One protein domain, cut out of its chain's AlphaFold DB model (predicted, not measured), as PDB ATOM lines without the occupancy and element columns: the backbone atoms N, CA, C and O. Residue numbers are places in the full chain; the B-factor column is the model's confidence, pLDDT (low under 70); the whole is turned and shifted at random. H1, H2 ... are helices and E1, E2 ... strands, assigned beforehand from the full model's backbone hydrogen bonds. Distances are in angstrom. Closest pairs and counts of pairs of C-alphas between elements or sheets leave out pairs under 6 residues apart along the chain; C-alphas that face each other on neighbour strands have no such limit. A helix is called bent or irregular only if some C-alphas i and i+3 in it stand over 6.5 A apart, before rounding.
ATOM      1  N   HIS A   4     113.744  90.027  92.327       90.75
ATOM      2  CA  HIS A   4     113.364  89.209  93.476       90.75
ATOM      3  C   HIS A   4     113.415  90.022  94.769       90.75
ATOM      4  O   HIS A   4     114.400  90.704  95.045       90.75
ATOM      5  N   PHE A   5     112.382  89.885  95.592       90.38
ATOM      6  CA  PHE A   5     112.316  90.466  96.928       90.38
ATOM      7  C   PHE A   5     111.906  89.407  97.941       90.38
ATOM      8  O   PHE A   5     111.121  88.515  97.629       90.38
ATOM      9  N   THR A   6     112.397  89.538  99.170       89.00
ATOM     10  CA  THR A   6     111.905  88.777 100.321       89.00
ATOM     11  C   THR A   6     111.293  89.749 101.319       89.00
ATOM     12  O   THR A   6     111.905  90.769 101.653       89.00
ATOM     13  N   GLN A   7     110.075  89.455 101.769       89.38
ATOM     14  CA  GLN A   7     109.351  90.269 102.736       89.38
ATOM     15  C   GLN A   7     108.735  89.387 103.818       89.38
ATOM     16  O   GLN A   7     108.053  88.413 103.520       89.38
ATOM     17  N   GLU A   8     108.969  89.741 105.075       88.25
ATOM     18  CA  GLU A   8     108.364  89.075 106.224       88.25
ATOM     19  C   GLU A   8     107.076  89.798 106.630       88.25
ATOM     20  O   GLU A   8     107.023  91.035 106.641       88.25
ATOM     21  N   ALA A   9     106.029  89.035 106.949       83.19
ATOM     22  CA  ALA A   9     104.798  89.583 107.503       83.19
ATOM     23  C   ALA A   9     104.984  89.824 109.012       83.19
ATOM     24  O   ALA A   9     104.874  88.901 109.821       83.19
ATOM     25  N   HIS A  10     105.286  91.070 109.396       75.94
ATOM     26  CA  HIS A  10     105.586  91.479 110.777       75.94
ATOM     27  C   HIS A  10     104.350  91.516 111.697       75.94
ATOM     28  O   HIS A  10     103.979  92.567 112.220       75.94
ATOM     29  N   GLY A  11     103.673  90.380 111.876       71.12
ATOM     30  CA  GLY A  11     102.577  90.207 112.840       71.12
ATOM     31  C   GLY A  11     101.290  90.988 112.542       71.12
ATOM     32  O   GLY A  11     100.302  90.820 113.251       71.12
ATOM     33  N   LYS A  12     101.271  91.827 111.503       69.62
ATOM     34  CA  LYS A  12     100.067  92.510 111.026       69.62
ATOM     35  C   LYS A  12      99.372  91.648 109.980       69.62
ATOM     36  O   LYS A  12     100.013  91.163 109.051       69.62
ATOM     37  N   LEU A  13      98.060  91.498 110.137       68.88
ATOM     38  CA  LEU A  13      97.188  90.870 109.151       68.88
ATOM     39  C   LEU A  13      97.161  91.761 107.899       68.88
ATOM     40  O   LEU A  13      96.561  92.831 107.910       68.88
ATOM     41  N   VAL A  14      97.873  91.349 106.849       84.88
ATOM     42  CA  VAL A  14      97.966  92.069 105.569       84.88
ATOM     43  C   VAL A  14      97.600  91.101 104.450       84.88
ATOM     44  O   VAL A  14      98.077  89.963 104.429       84.88
ATOM     45  N   PHE A  15      96.754  91.532 103.515       88.31
ATOM     46  CA  PHE A  15      96.445  90.733 102.331       88.31
ATOM     47  C   PHE A  15      97.666  90.627 101.416       88.31
ATOM     48  O   PHE A  15      98.434  91.578 101.252       88.31
ATOM     49  N   LEU A  16      97.832  89.475 100.767       87.62
ATOM     50  CA  LEU A  16      98.972  89.206  99.889       87.62
ATOM     51  C   LEU A  16      99.106  90.246  98.763       87.62
ATOM     52  O   LEU A  16     100.211  90.680  98.436       87.62
ATOM     53  N   GLY A  17      97.982  90.692  98.188       86.75
ATOM     54  CA  GLY A  17      97.964  91.744  97.170       86.75
ATOM     55  C   GLY A  17      98.474  93.097  97.677       86.75
ATOM     56  O   GLY A  17      99.180  93.795  96.944       86.75
ATOM     57  N   ASP A  18      98.176  93.449  98.929       87.50
ATOM     58  CA  ASP A  18      98.645  94.693  99.546       87.50
ATOM     59  C   ASP A  18     100.143  94.629  99.841       87.50
ATOM     60  O   ASP A  18     100.865  95.579  99.539       87.50
ATOM     61  N   LEU A  19     100.630  93.475 100.314       90.25
ATOM     62  CA  LEU A  19     102.058  93.228 100.517       90.25
ATOM     63  C   LEU A  19     102.849  93.416  99.214       90.25
ATOM     64  O   LEU A  19     103.870  94.105  99.188       90.25
ATOM     65  N   VAL A  20     102.355  92.854  98.106       91.00
ATOM     66  CA  VAL A  20     102.979  92.994  96.782       91.00
ATOM     67  C   VAL A  20     103.010  94.450  96.328       91.00
ATOM     68  O   VAL A  20     104.048  94.926  95.867       91.00
ATOM     69  N   ARG A  21     101.897  95.182  96.467       89.62
ATOM     70  CA  ARG A  21     101.826  96.605  96.093       89.62
ATOM     71  C   ARG A  21     102.744  97.465  96.950       89.62
ATOM     72  O   ARG A  21     103.376  98.376  96.421       89.62
ATOM     73  N   GLN A  22     102.843  97.166  98.243       91.12
ATOM     74  CA  GLN A  22     103.749  97.849  99.155       91.12
ATOM     75  C   GLN A  22     105.207  97.641  98.730       91.12
ATOM     76  O   GLN A  22     105.923  98.620  98.517       91.12
ATOM     77  N   VAL A  23     105.630  96.390  98.507       91.69
ATOM     78  CA  VAL A  23     106.996  96.076  98.054       91.69
ATOM     79  C   VAL A  23     107.292  96.718  96.696       91.69
ATOM     80  O   VAL A  23     108.378  97.268  96.497       91.69
ATOM     81  N   PHE A  24     106.319  96.730  95.780       90.75
ATOM     82  CA  PHE A  24     106.458  97.413  94.494       90.75
ATOM     83  C   PHE A  24     106.643  98.929  94.658       90.75
ATOM     84  O   PHE A  24     107.538  99.523  94.060       90.75
ATOM     85  N   LYS A  25     105.841  99.567  95.514       89.00
ATOM     86  CA  LYS A  25     105.922 101.009  95.767       89.00
ATOM     87  C   LYS A  25     107.240 101.410  96.429       89.00
ATOM     88  O   LYS A  25     107.850 102.389  96.007       89.00
ATOM     89  N   GLU A  26     107.665 100.674  97.452       90.31
ATOM     90  CA  GLU A  26     108.811 101.036  98.291       90.31
ATOM     91  C   GLU A  26     110.155 100.665  97.661       90.31
ATOM     92  O   GLU A  26     111.125 101.406  97.803       90.31
ATOM     93  N   ARG A  27     110.233  99.520  96.969       91.75
ATOM     94  CA  ARG A  27     111.518  98.940  96.541       91.75
ATOM     95  C   ARG A  27     111.705  98.869  95.032       91.75
ATOM     96  O   ARG A  27     112.829  98.694  94.575       91.75
ATOM     97  N   CYS A  28     110.639  99.041  94.251       88.50
ATOM     98  CA  CYS A  28     110.705  98.966  92.791       88.50
ATOM     99  C   CYS A  28     110.701 100.342  92.114       88.50
ATOM    100  O   CYS A  28     110.385 100.421  90.931       88.50
ATOM    101  N   TRP A  29     111.081 101.426  92.806       83.62
ATOM    102  CA  TRP A  29     111.133 102.778  92.223       83.62
ATOM    103  C   TRP A  29     111.813 102.868  90.839       83.62
ATOM    104  O   TRP A  29     111.271 103.538  89.961       83.62
ATOM    105  N   PRO A  30     112.931 102.162  90.561       80.88
ATOM    106  CA  PRO A  30     113.562 102.220  89.239       80.88
ATOM    107  C   PRO A  30     112.710 101.630  88.105       80.88
ATOM    108  O   PRO A  30     112.907 101.987  86.948       80.88
ATOM    109  N   ILE A  31     111.769 100.731  88.417       80.69
ATOM    110  CA  ILE A  31     110.983  99.964  87.435       80.69
ATOM    111  C   ILE A  31     109.471 100.208  87.540       80.69
ATOM    112  O   ILE A  31     108.730  99.820  86.644       80.69
ATOM    113  N   ASN A  32     108.990 100.909  88.569       81.44
ATOM    114  CA  ASN A  32     107.558 101.102  88.830       81.44
ATOM    115  C   ASN A  32     106.832 102.006  87.814       81.44
ATOM    116  O   ASN A  32     105.625 102.195  87.923       81.44
ATOM    117  N   HIS A  33     107.546 102.546  86.826       83.25
ATOM    118  CA  HIS A  33     107.005 103.371  85.747       83.25
ATOM    119  C   HIS A  33     106.382 102.547  84.602       83.25
ATOM    120  O   HIS A  33     105.852 103.128  83.655       83.25
ATOM    121  N   LYS A  34     106.443 101.211  84.667       87.50
ATOM    122  CA  LYS A  34     105.797 100.278  83.728       87.50
ATOM    123  C   LYS A  34     104.954  99.257  84.483       87.50
ATOM    124  O   LYS A  34     105.206  98.990  85.659       87.50
ATOM    125  N   ASP A  35     103.984  98.676  83.790       87.75
ATOM    126  CA  ASP A  35     103.197  97.564  84.317       87.75
ATOM    127  C   ASP A  35     104.095  96.342  84.537       87.75
ATOM    128  O   ASP A  35     105.004  96.071  83.750       87.75
ATOM    129  N   HIS A  36     103.856  95.633  85.637       91.06
ATOM    130  CA  HIS A  36     104.595  94.433  86.016       91.06
ATOM    131  C   HIS A  36     103.638  93.311  86.417       91.06
ATOM    132  O   HIS A  36     102.487  93.535  86.794       91.06
ATOM    133  N   TRP A  37     104.143  92.083  86.378       91.44
ATOM    134  CA  TRP A  37     103.450  90.893  86.858       91.44
ATOM    135  C   TRP A  37     104.225  90.304  88.029       91.44
ATOM    136  O   TRP A  37     105.418  90.050  87.909       91.44
ATOM    137  N   ALA A  38     103.569  90.115  89.166       91.25
ATOM    138  CA  ALA A  38     104.172  89.580  90.376       91.25
ATOM    139  C   ALA A  38     103.797  88.108  90.567       91.25
ATOM    140  O   ALA A  38     102.630  87.743  90.450       91.25
ATOM    141  N   VAL A  39     104.769  87.270  90.907       91.50
ATOM    142  CA  VAL A  39     104.547  85.903  91.392       91.50
ATOM    143  C   VAL A  39     105.039  85.835  92.828       91.50
ATOM    144  O   VAL A  39     106.113  86.358  93.130       91.50
ATOM    145  N   VAL A  40     104.248  85.235  93.718       90.06
ATOM    146  CA  VAL A  40     104.570  85.170  95.145       90.06
ATOM    147  C   VAL A  40     104.660  83.730  95.603       90.06
ATOM    148  O   VAL A  40     103.780  82.924  95.313       90.06
ATOM    149  N   TYR A  41     105.727  83.447  96.336       90.12
ATOM    150  CA  TYR A  41     106.019  82.169  96.958       90.12
ATOM    151  C   TYR A  41     106.050  82.373  98.471       90.12
ATOM    152  O   TYR A  41     106.689  83.311  98.952       90.12
ATOM    153  N   GLU A  42     105.377  81.514  99.222       89.19
ATOM    154  CA  GLU A  42     105.406  81.523 100.682       89.19
ATOM    155  C   GLU A  42     106.476  80.561 101.206       89.19
ATOM    156  O   GLU A  42     106.468  79.373 100.904       89.19
ATOM    157  N   ARG A  43     107.414  81.071 101.999       85.62
ATOM    158  CA  ARG A  43     108.395  80.273 102.733       85.62
ATOM    159  C   ARG A  43     107.957  80.178 104.187       85.62
ATOM    160  O   ARG A  43     107.973  81.175 104.919       85.62
ATOM    161  N   THR A  44     107.589  78.973 104.598       77.00
ATOM    162  CA  THR A  44     107.363  78.633 106.002       77.00
ATOM    163  C   THR A  44     108.692  78.680 106.755       77.00
ATOM    164  O   THR A  44     109.735  78.268 106.255       77.00
ATOM    165  N   ALA A  45     108.680  79.204 107.981       67.75
ATOM    166  CA  ALA A  45     109.901  79.389 108.774       67.75
ATOM    167  C   ALA A  45     110.591  78.073 109.203       67.75
ATOM    168  O   ALA A  45     111.687  78.117 109.756       67.75
ATOM    169  N   GLN A  46     109.950  76.919 108.986       61.56
ATOM    170  CA  GLN A  46     110.367  75.625 109.535       61.56
ATOM    171  C   GLN A  46     111.253  74.796 108.592       61.56
ATOM    172  O   GLN A  46     112.022  73.970 109.075       61.56
ATOM    173  N   THR A  47     111.203  75.024 107.278       57.97
ATOM    174  CA  THR A  47     112.006  74.281 106.300       57.97
ATOM    175  C   THR A  47     113.115  75.188 105.769       57.97
ATOM    176  O   THR A  47     112.917  76.047 104.917       57.97
ATOM    177  N   GLY A  48     114.322  75.045 106.320       54.09
ATOM    178  CA  GLY A  48     115.503  75.815 105.904       54.09
ATOM    179  C   GLY A  48     115.995  75.521 104.478       54.09
ATOM    180  O   GLY A  48     116.996  76.099 104.057       54.09
ATOM    181  N   GLU A  49     115.313  74.651 103.733       52.56
ATOM    182  CA  GLU A  49     115.667  74.263 102.372       52.56
ATOM    183  C   GLU A  49     114.749  74.915 101.333       52.56
ATOM    184  O   GLU A  49     113.568  75.173 101.565       52.56
ATOM    185  N   HIS A  50     115.324  75.205 100.165       48.19
ATOM    186  CA  HIS A  50     114.628  75.700  98.979       48.19
ATOM    187  C   HIS A  50     113.731  74.596  98.387       48.19
ATOM    188  O   HIS A  50     113.977  74.123  97.279       48.19
ATOM    189  N   GLU A  51     112.708  74.149  99.110       47.12
ATOM    190  CA  GLU A  51     111.696  73.280  98.518       47.12
ATOM    191  C   GLU A  51     110.937  74.036  97.422       47.12
ATOM    192  O   GLU A  51     110.814  75.264  97.449       47.12
ATOM    193  N   ASN A  52     110.465  73.287  96.421       51.75
ATOM    194  CA  ASN A  52     109.642  73.774  95.317       51.75
ATOM    195  C   ASN A  52     108.316  74.325  95.858       51.75
ATOM    196  O   ASN A  52     107.288  73.653  95.834       51.75
ATOM    197  N   VAL A  53     108.344  75.555  96.361       64.88
ATOM    198  CA  VAL A  53     107.150  76.257  96.811       64.88
ATOM    199  C   VAL A  53     106.278  76.505  95.588       64.88
ATOM    200  O   VAL A  53     106.684  77.196  94.646       64.88
ATOM    201  N   GLU A  54     105.070  75.946  95.586       72.94
ATOM    202  CA  GLU A  54     104.087  76.322  94.585       72.94
ATOM    203  C   GLU A  54     103.708  77.797  94.777       72.94
ATOM    204  O   GLU A  54     103.488  78.249  95.903       72.94
ATOM    205  N   PRO A  55     103.641  78.591  93.699       75.25
ATOM    206  CA  PRO A  55     103.216  79.978  93.810       75.25
ATOM    207  C   PRO A  55     101.798  80.068  94.391       75.25
ATOM    208  O   PRO A  55     100.945  79.227  94.110       75.25
ATOM    209  N   LEU A  56     101.522  81.124  95.156       76.50
ATOM    210  CA  LEU A  56     100.192  81.415  95.698       76.50
ATOM    211  C   LEU A  56      99.284  81.971  94.588       76.50
ATOM    212  O   LEU A  56      99.063  83.175  94.447       76.50
ATOM    213  N   VAL A  57      98.799  81.072  93.737       67.06
ATOM    214  CA  VAL A  57      98.018  81.392  92.539       67.06
ATOM    215  C   VAL A  57      96.568  81.752  92.896       67.06
ATOM    216  O   VAL A  57      95.949  81.080  93.708       67.06
ATOM    217  N   ASN A  58      95.996  82.788  92.261       62.69
ATOM    218  CA  ASN A  58      94.593  83.244  92.405       62.69
ATOM    219  C   ASN A  58      94.166  83.760  93.790       62.69
ATOM    220  O   ASN A  58      92.997  84.076  94.005       62.69
ATOM    221  N   LEU A  59      95.110  83.902  94.712       71.94
ATOM    222  CA  LEU A  59      94.830  84.173  96.117       71.94
ATOM    223  C   LEU A  59      95.084  85.630  96.537       71.94
ATOM    224  O   LEU A  59      94.747  86.022  97.646       71.94
ATOM    225  N   PHE A  60      95.589  86.480  95.642       73.75
ATOM    226  CA  PHE A  60      96.011  87.851  95.965       73.75
ATOM    227  C   PHE A  60      94.943  88.749  96.606       73.75
ATOM    228  O   PHE A  60      95.300  89.660  97.347       73.75
ATOM    229  N   GLN A  61      93.658  88.516  96.318       71.31
ATOM    230  CA  GLN A  61      92.553  89.304  96.884       71.31
ATOM    231  C   GLN A  61      91.972  88.717  98.174       71.31
ATOM    232  O   GLN A  61      91.256  89.418  98.876       71.31
ATOM    233  N   VAL A  62      92.236  87.443  98.470       72.19
ATOM    234  CA  VAL A  62      91.532  86.694  99.529       72.19
ATOM    235  C   VAL A  62      92.471  86.053 100.549       72.19
ATOM    236  O   VAL A  62      92.026  85.630 101.608       72.19
ATOM    237  N   HIS A  63      93.767  85.972 100.254       81.12
ATOM    238  CA  HIS A  63      94.742  85.309 101.105       81.12
ATOM    239  C   HIS A  63      95.451  86.309 102.005       81.12
ATOM    240  O   HIS A  63      96.065  87.281 101.551       81.12
ATOM    241  N   MET A  64      95.329  86.047 103.299       85.12
ATOM    242  CA  MET A  64      95.975  86.797 104.359       85.12
ATOM    243  C   MET A  64      97.355  86.211 104.612       85.12
ATOM    244  O   MET A  64      97.491  84.998 104.741       85.12
ATOM    245  N   CYS A  65      98.364  87.072 104.715       86.94
ATOM    246  CA  CYS A  65      99.709  86.621 105.028       86.94
ATOM    247  C   CYS A  65      99.745  86.044 106.451       86.94
ATOM    248  O   CYS A  65      99.417  86.743 107.413       86.94
ATOM    249  N   SER A  66     100.181  84.794 106.597       85.50
ATOM    250  CA  SER A  66     100.436  84.179 107.896       85.50
ATOM    251  C   SER A  66     101.535  84.938 108.664       85.50
ATOM    252  O   SER A  66     102.604  85.200 108.097       85.50
ATOM    253  N   PRO A  67     101.304  85.298 109.942       83.38
ATOM    254  CA  PRO A  67     102.305  85.950 110.784       83.38
ATOM    255  C   PRO A  67     103.605  85.143 110.873       83.38
ATOM    256  O   PRO A  67     103.570  83.946 111.143       83.38
ATOM    257  N   GLY A  68     104.750  85.801 110.669       83.69
ATOM    258  CA  GLY A  68     106.075  85.168 110.762       83.69
ATOM    259  C   GLY A  68     106.523  84.393 109.516       83.69
ATOM    260  O   GLY A  68     107.688  83.998 109.443       83.69
ATOM    261  N   ASN A  69     105.660  84.222 108.510       86.00
ATOM    262  CA  ASN A  69     106.067  83.648 107.228       86.00
ATOM    263  C   ASN A  69     106.802  84.681 106.363       86.00
ATOM    264  O   ASN A  69     106.557  85.895 106.433       86.00
ATOM    265  N   LYS A  70     107.727  84.185 105.534       88.19
ATOM    266  CA  LYS A  70     108.511  84.993 104.594       88.19
ATOM    267  C   LYS A  70     107.991  84.777 103.185       88.19
ATOM    268  O   LYS A  70     107.868  83.650 102.736       88.19
ATOM    269  N   TYR A  71     107.758  85.851 102.452       90.44
ATOM    270  CA  TYR A  71     107.247  85.798 101.089       90.44
ATOM    271  C   TYR A  71     108.346  86.196 100.118       90.44
ATOM    272  O   TYR A  71     108.952  87.261 100.260       90.44
ATOM    273  N   GLN A  72     108.608  85.348  99.128       92.38
ATOM    274  CA  GLN A  72     109.457  85.681  97.994       92.38
ATOM    275  C   GLN A  72     108.571  86.215  96.867       92.38
ATOM    276  O   GLN A  72     107.709  85.506  96.356       92.38
ATOM    277  N   ILE A  73     108.776  87.471  96.487       92.62
ATOM    278  CA  ILE A  73     107.990  88.182  95.475       92.62
ATOM    279  C   ILE A  73     108.888  88.415  94.266       92.62
ATOM    280  O   ILE A  73     109.969  88.992  94.395       92.62
ATOM    281  N   VAL A  74     108.450  87.966  93.093       92.12
ATOM    282  CA  VAL A  74     109.203  88.078  91.842       92.12
ATOM    283  C   VAL A  74     108.413  88.912  90.847       92.12
ATOM    284  O   VAL A  74     107.308  88.527  90.473       92.12
ATOM    285  N   PHE A  75     108.974  90.045  90.419       92.00
ATOM    286  CA  PHE A  75     108.354  90.930  89.431       92.00
ATOM    287  C   PHE A  75     108.917  90.686  88.034       92.00
ATOM    288  O   PHE A  75     110.131  90.722  87.828       92.00
ATOM    289  N   TYR A  76     108.020  90.518  87.070       91.38
ATOM    290  CA  TYR A  76     108.306  90.351  85.652       91.38
ATOM    291  C   TYR A  76     107.856  91.608  84.888       91.38
ATOM    292  O   TYR A  76     106.721  92.047  85.077       91.38
ATOM    293  N   PRO A  77     108.709  92.197  84.029       86.69
ATOM    294  CA  PRO A  77     108.377  93.402  83.254       86.69
ATOM    295  C   PRO A  77     107.466  93.124  82.050       86.69
ATOM    296  O   PRO A  77     106.978  94.048  81.409       86.69
ATOM    297  N   THR A  78     107.277  91.852  81.704       85.94
ATOM    298  CA  THR A  78     106.428  91.382  80.609       85.94
ATOM    299  C   THR A  78     105.623  90.192  81.093       85.94
ATOM    300  O   THR A  78     106.109  89.399  81.902       85.94
ATOM    301  N   LYS A  79     104.400  90.057  80.580       79.88
ATOM    302  CA  LYS A  79     103.531  88.926  80.883       79.88
ATOM    303  C   LYS A  79     104.166  87.654  80.329       79.88
ATOM    304  O   LYS A  79     104.233  87.492  79.115       79.88
ATOM    305  N   ASP A  80     104.655  86.782  81.203       81.19
ATOM    306  CA  ASP A  80     105.126  85.456  80.803       81.19
ATOM    307  C   ASP A  80     103.898  84.548  80.590       81.19
ATOM    308  O   ASP A  80     103.142  84.335  81.546       81.19
ATOM    309  N   PRO A  81     103.667  84.015  79.374       81.06
ATOM    310  CA  PRO A  81     102.528  83.142  79.083       81.06
ATOM    311  C   PRO A  81     102.469  81.904  79.988       81.06
ATOM    312  O   PRO A  81     101.385  81.452  80.356       81.06
ATOM    313  N   ASN A  82     103.622  81.383  80.416       81.81
ATOM    314  CA  ASN A  82     103.693  80.213  81.293       81.81
ATOM    315  C   ASN A  82     103.290  80.547  82.739       81.81
ATOM    316  O   ASN A  82     102.873  79.670  83.497       81.81
ATOM    317  N   LEU A  83     103.380  81.826  83.116       75.38
ATOM    318  CA  LEU A  83     103.017  82.347  84.436       75.38
ATOM    319  C   LEU A  83     101.697  83.128  84.415       75.38
ATOM    320  O   LEU A  83     101.276  83.644  85.449       75.38
ATOM    321  N   GLU A  84     101.006  83.212  83.275       70.00
ATOM    322  CA  GLU A  84      99.777  84.000  83.117       70.00
ATOM    323  C   GLU A  84      98.677  83.553  84.085       70.00
ATOM    324  O   GLU A  84      98.005  84.386  84.688       70.00
ATOM    325  N   LYS A  85      98.550  82.243  84.316       75.19
ATOM    326  CA  LYS A  85      97.596  81.703  85.294       75.19
ATOM    327  C   LYS A  85      98.015  81.944  86.743       75.19
ATOM    328  O   LYS A  85      97.203  81.714  87.625       75.19
ATOM    329  N   LYS A  86      99.269  82.340  86.986       81.19
ATOM    330  CA  LYS A  86      99.956  82.311  88.289       81.19
ATOM    331  C   LYS A  86     100.462  83.679  88.763       81.19
ATOM    332  O   LYS A  86     101.105  83.754  89.806       81.19
ATOM    333  N   SER A  87     100.198  84.744  88.008       85.00
ATOM    334  CA  SER A  87     100.772  86.069  88.243       85.00
ATOM    335  C   SER A  87      99.714  87.132  88.548       85.00
ATOM    336  O   SER A  87      98.577  87.077  88.086       85.00
ATOM    337  N   PHE A  88     100.106  88.122  89.344       86.31
ATOM    338  CA  PHE A  88      99.296  89.260  89.758       86.31
ATOM    339  C   PHE A  88      99.737  90.522  89.030       86.31
ATOM    340  O   PHE A  88     100.905  90.899  89.085       86.31
ATOM    341  N   HIS A  89      98.806  91.194  88.361       89.94
ATOM    342  CA  HIS A  89      99.110  92.443  87.675       89.94
ATOM    343  C   HIS A  89      99.303  93.595  88.671       89.94
ATOM    344  O   HIS A  89      98.432  93.875  89.499       89.94
ATOM    345  N   VAL A  90     100.425  94.298  88.539       88.44
ATOM    346  CA  VAL A  90     100.774  95.485  89.314       88.44
ATOM    347  C   VAL A  90     100.944  96.650  88.351       88.44
ATOM    348  O   VAL A  90     101.888  96.692  87.565       88.44
ATOM    349  N   ALA A  91      99.991  97.579  88.403       87.69
ATOM    350  CA  ALA A  91      99.965  98.730  87.514       87.69
ATOM    351  C   ALA A  91     101.132  99.687  87.793       87.69
ATOM    352  O   ALA A  91     101.539  99.871  88.946       87.69
TER     353      ALA A  91
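Overview. This is residues 4 to 91 of the 563 residues of an uncharacterized protein of Steinernema glaseri (UniProt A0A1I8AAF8). A strongly twisted, four-stranded sheet curls round one helix, H1, and a short helix, H2, only grazes the sheet. A long loop without a named element, residues 44 to 69, swings out between E2 and E3. The printed part has 88 residues, under half in named elements, in the order E1, H1, E2, E3, H2, E4; the antiparallel sheet runs E1, E3, E2, E4, and the class is mixed. It is compact, with a radius of gyration of the C-alphas of 12.6 A, and spans 35 by 26 by 23 A.

Along the chain. Find C-alpha 4 at (113.364, 89.209, 93.476), where E1, residues 4 to 8, begins. E2, residues 36 to 43, covers 22.2 A, and E3, residues 70 to 76, covers 19.7 A. E4, residues 88 to 90, ends at C-alpha 90, (100.774, 95.485, 89.314). H1, residues 16 to 27, is 16.2 A long; H2, residues 81 to 86, is irregular, with C-alphas 82 and 85 7.4 A apart.

Arrangement. Look at the hairpin E2 and E3, where N 43 and O 70 are 2.7 A apart. Across the antiparallel neighbours E1 and E3, N 5 and O 73 are within hydrogen-bond range at 2.8 A; across the antiparallel neighbours E2 and E4, N 38 and O 88 are within hydrogen-bond range at 2.8 A. With H1 on one face, the domain has two layers, helix and sheet; the closest C-alphas of H1 and E3, Val 20 and Ile 73, are 7.1 A apart. E1, H1, E2 and E3, H2, E4 are split strand-helix-strand units, each with another strand between its two strands, and right-handed crossovers. H2 grazes the sheet with residues 83 to 86; the closest C-alphas of H2 and E2 are those of Lys 86 and Val 39, 6.6 A. H1 and H2 are apart. In H1 every O i to N i+4 pair is within hydrogen-bond range; in H2 0 of 2 are, beside 2 of 3 O i to N i+3 pairs.

Size, cuts and confidence. The C-alphas farthest apart, His 33 and Gln 46, are 36.7 A apart. The printed part has no cut, and the link E2 to E3 is long. Confidence is under 70 at residues 12 to 13, 45 to 53 and 57 to 58.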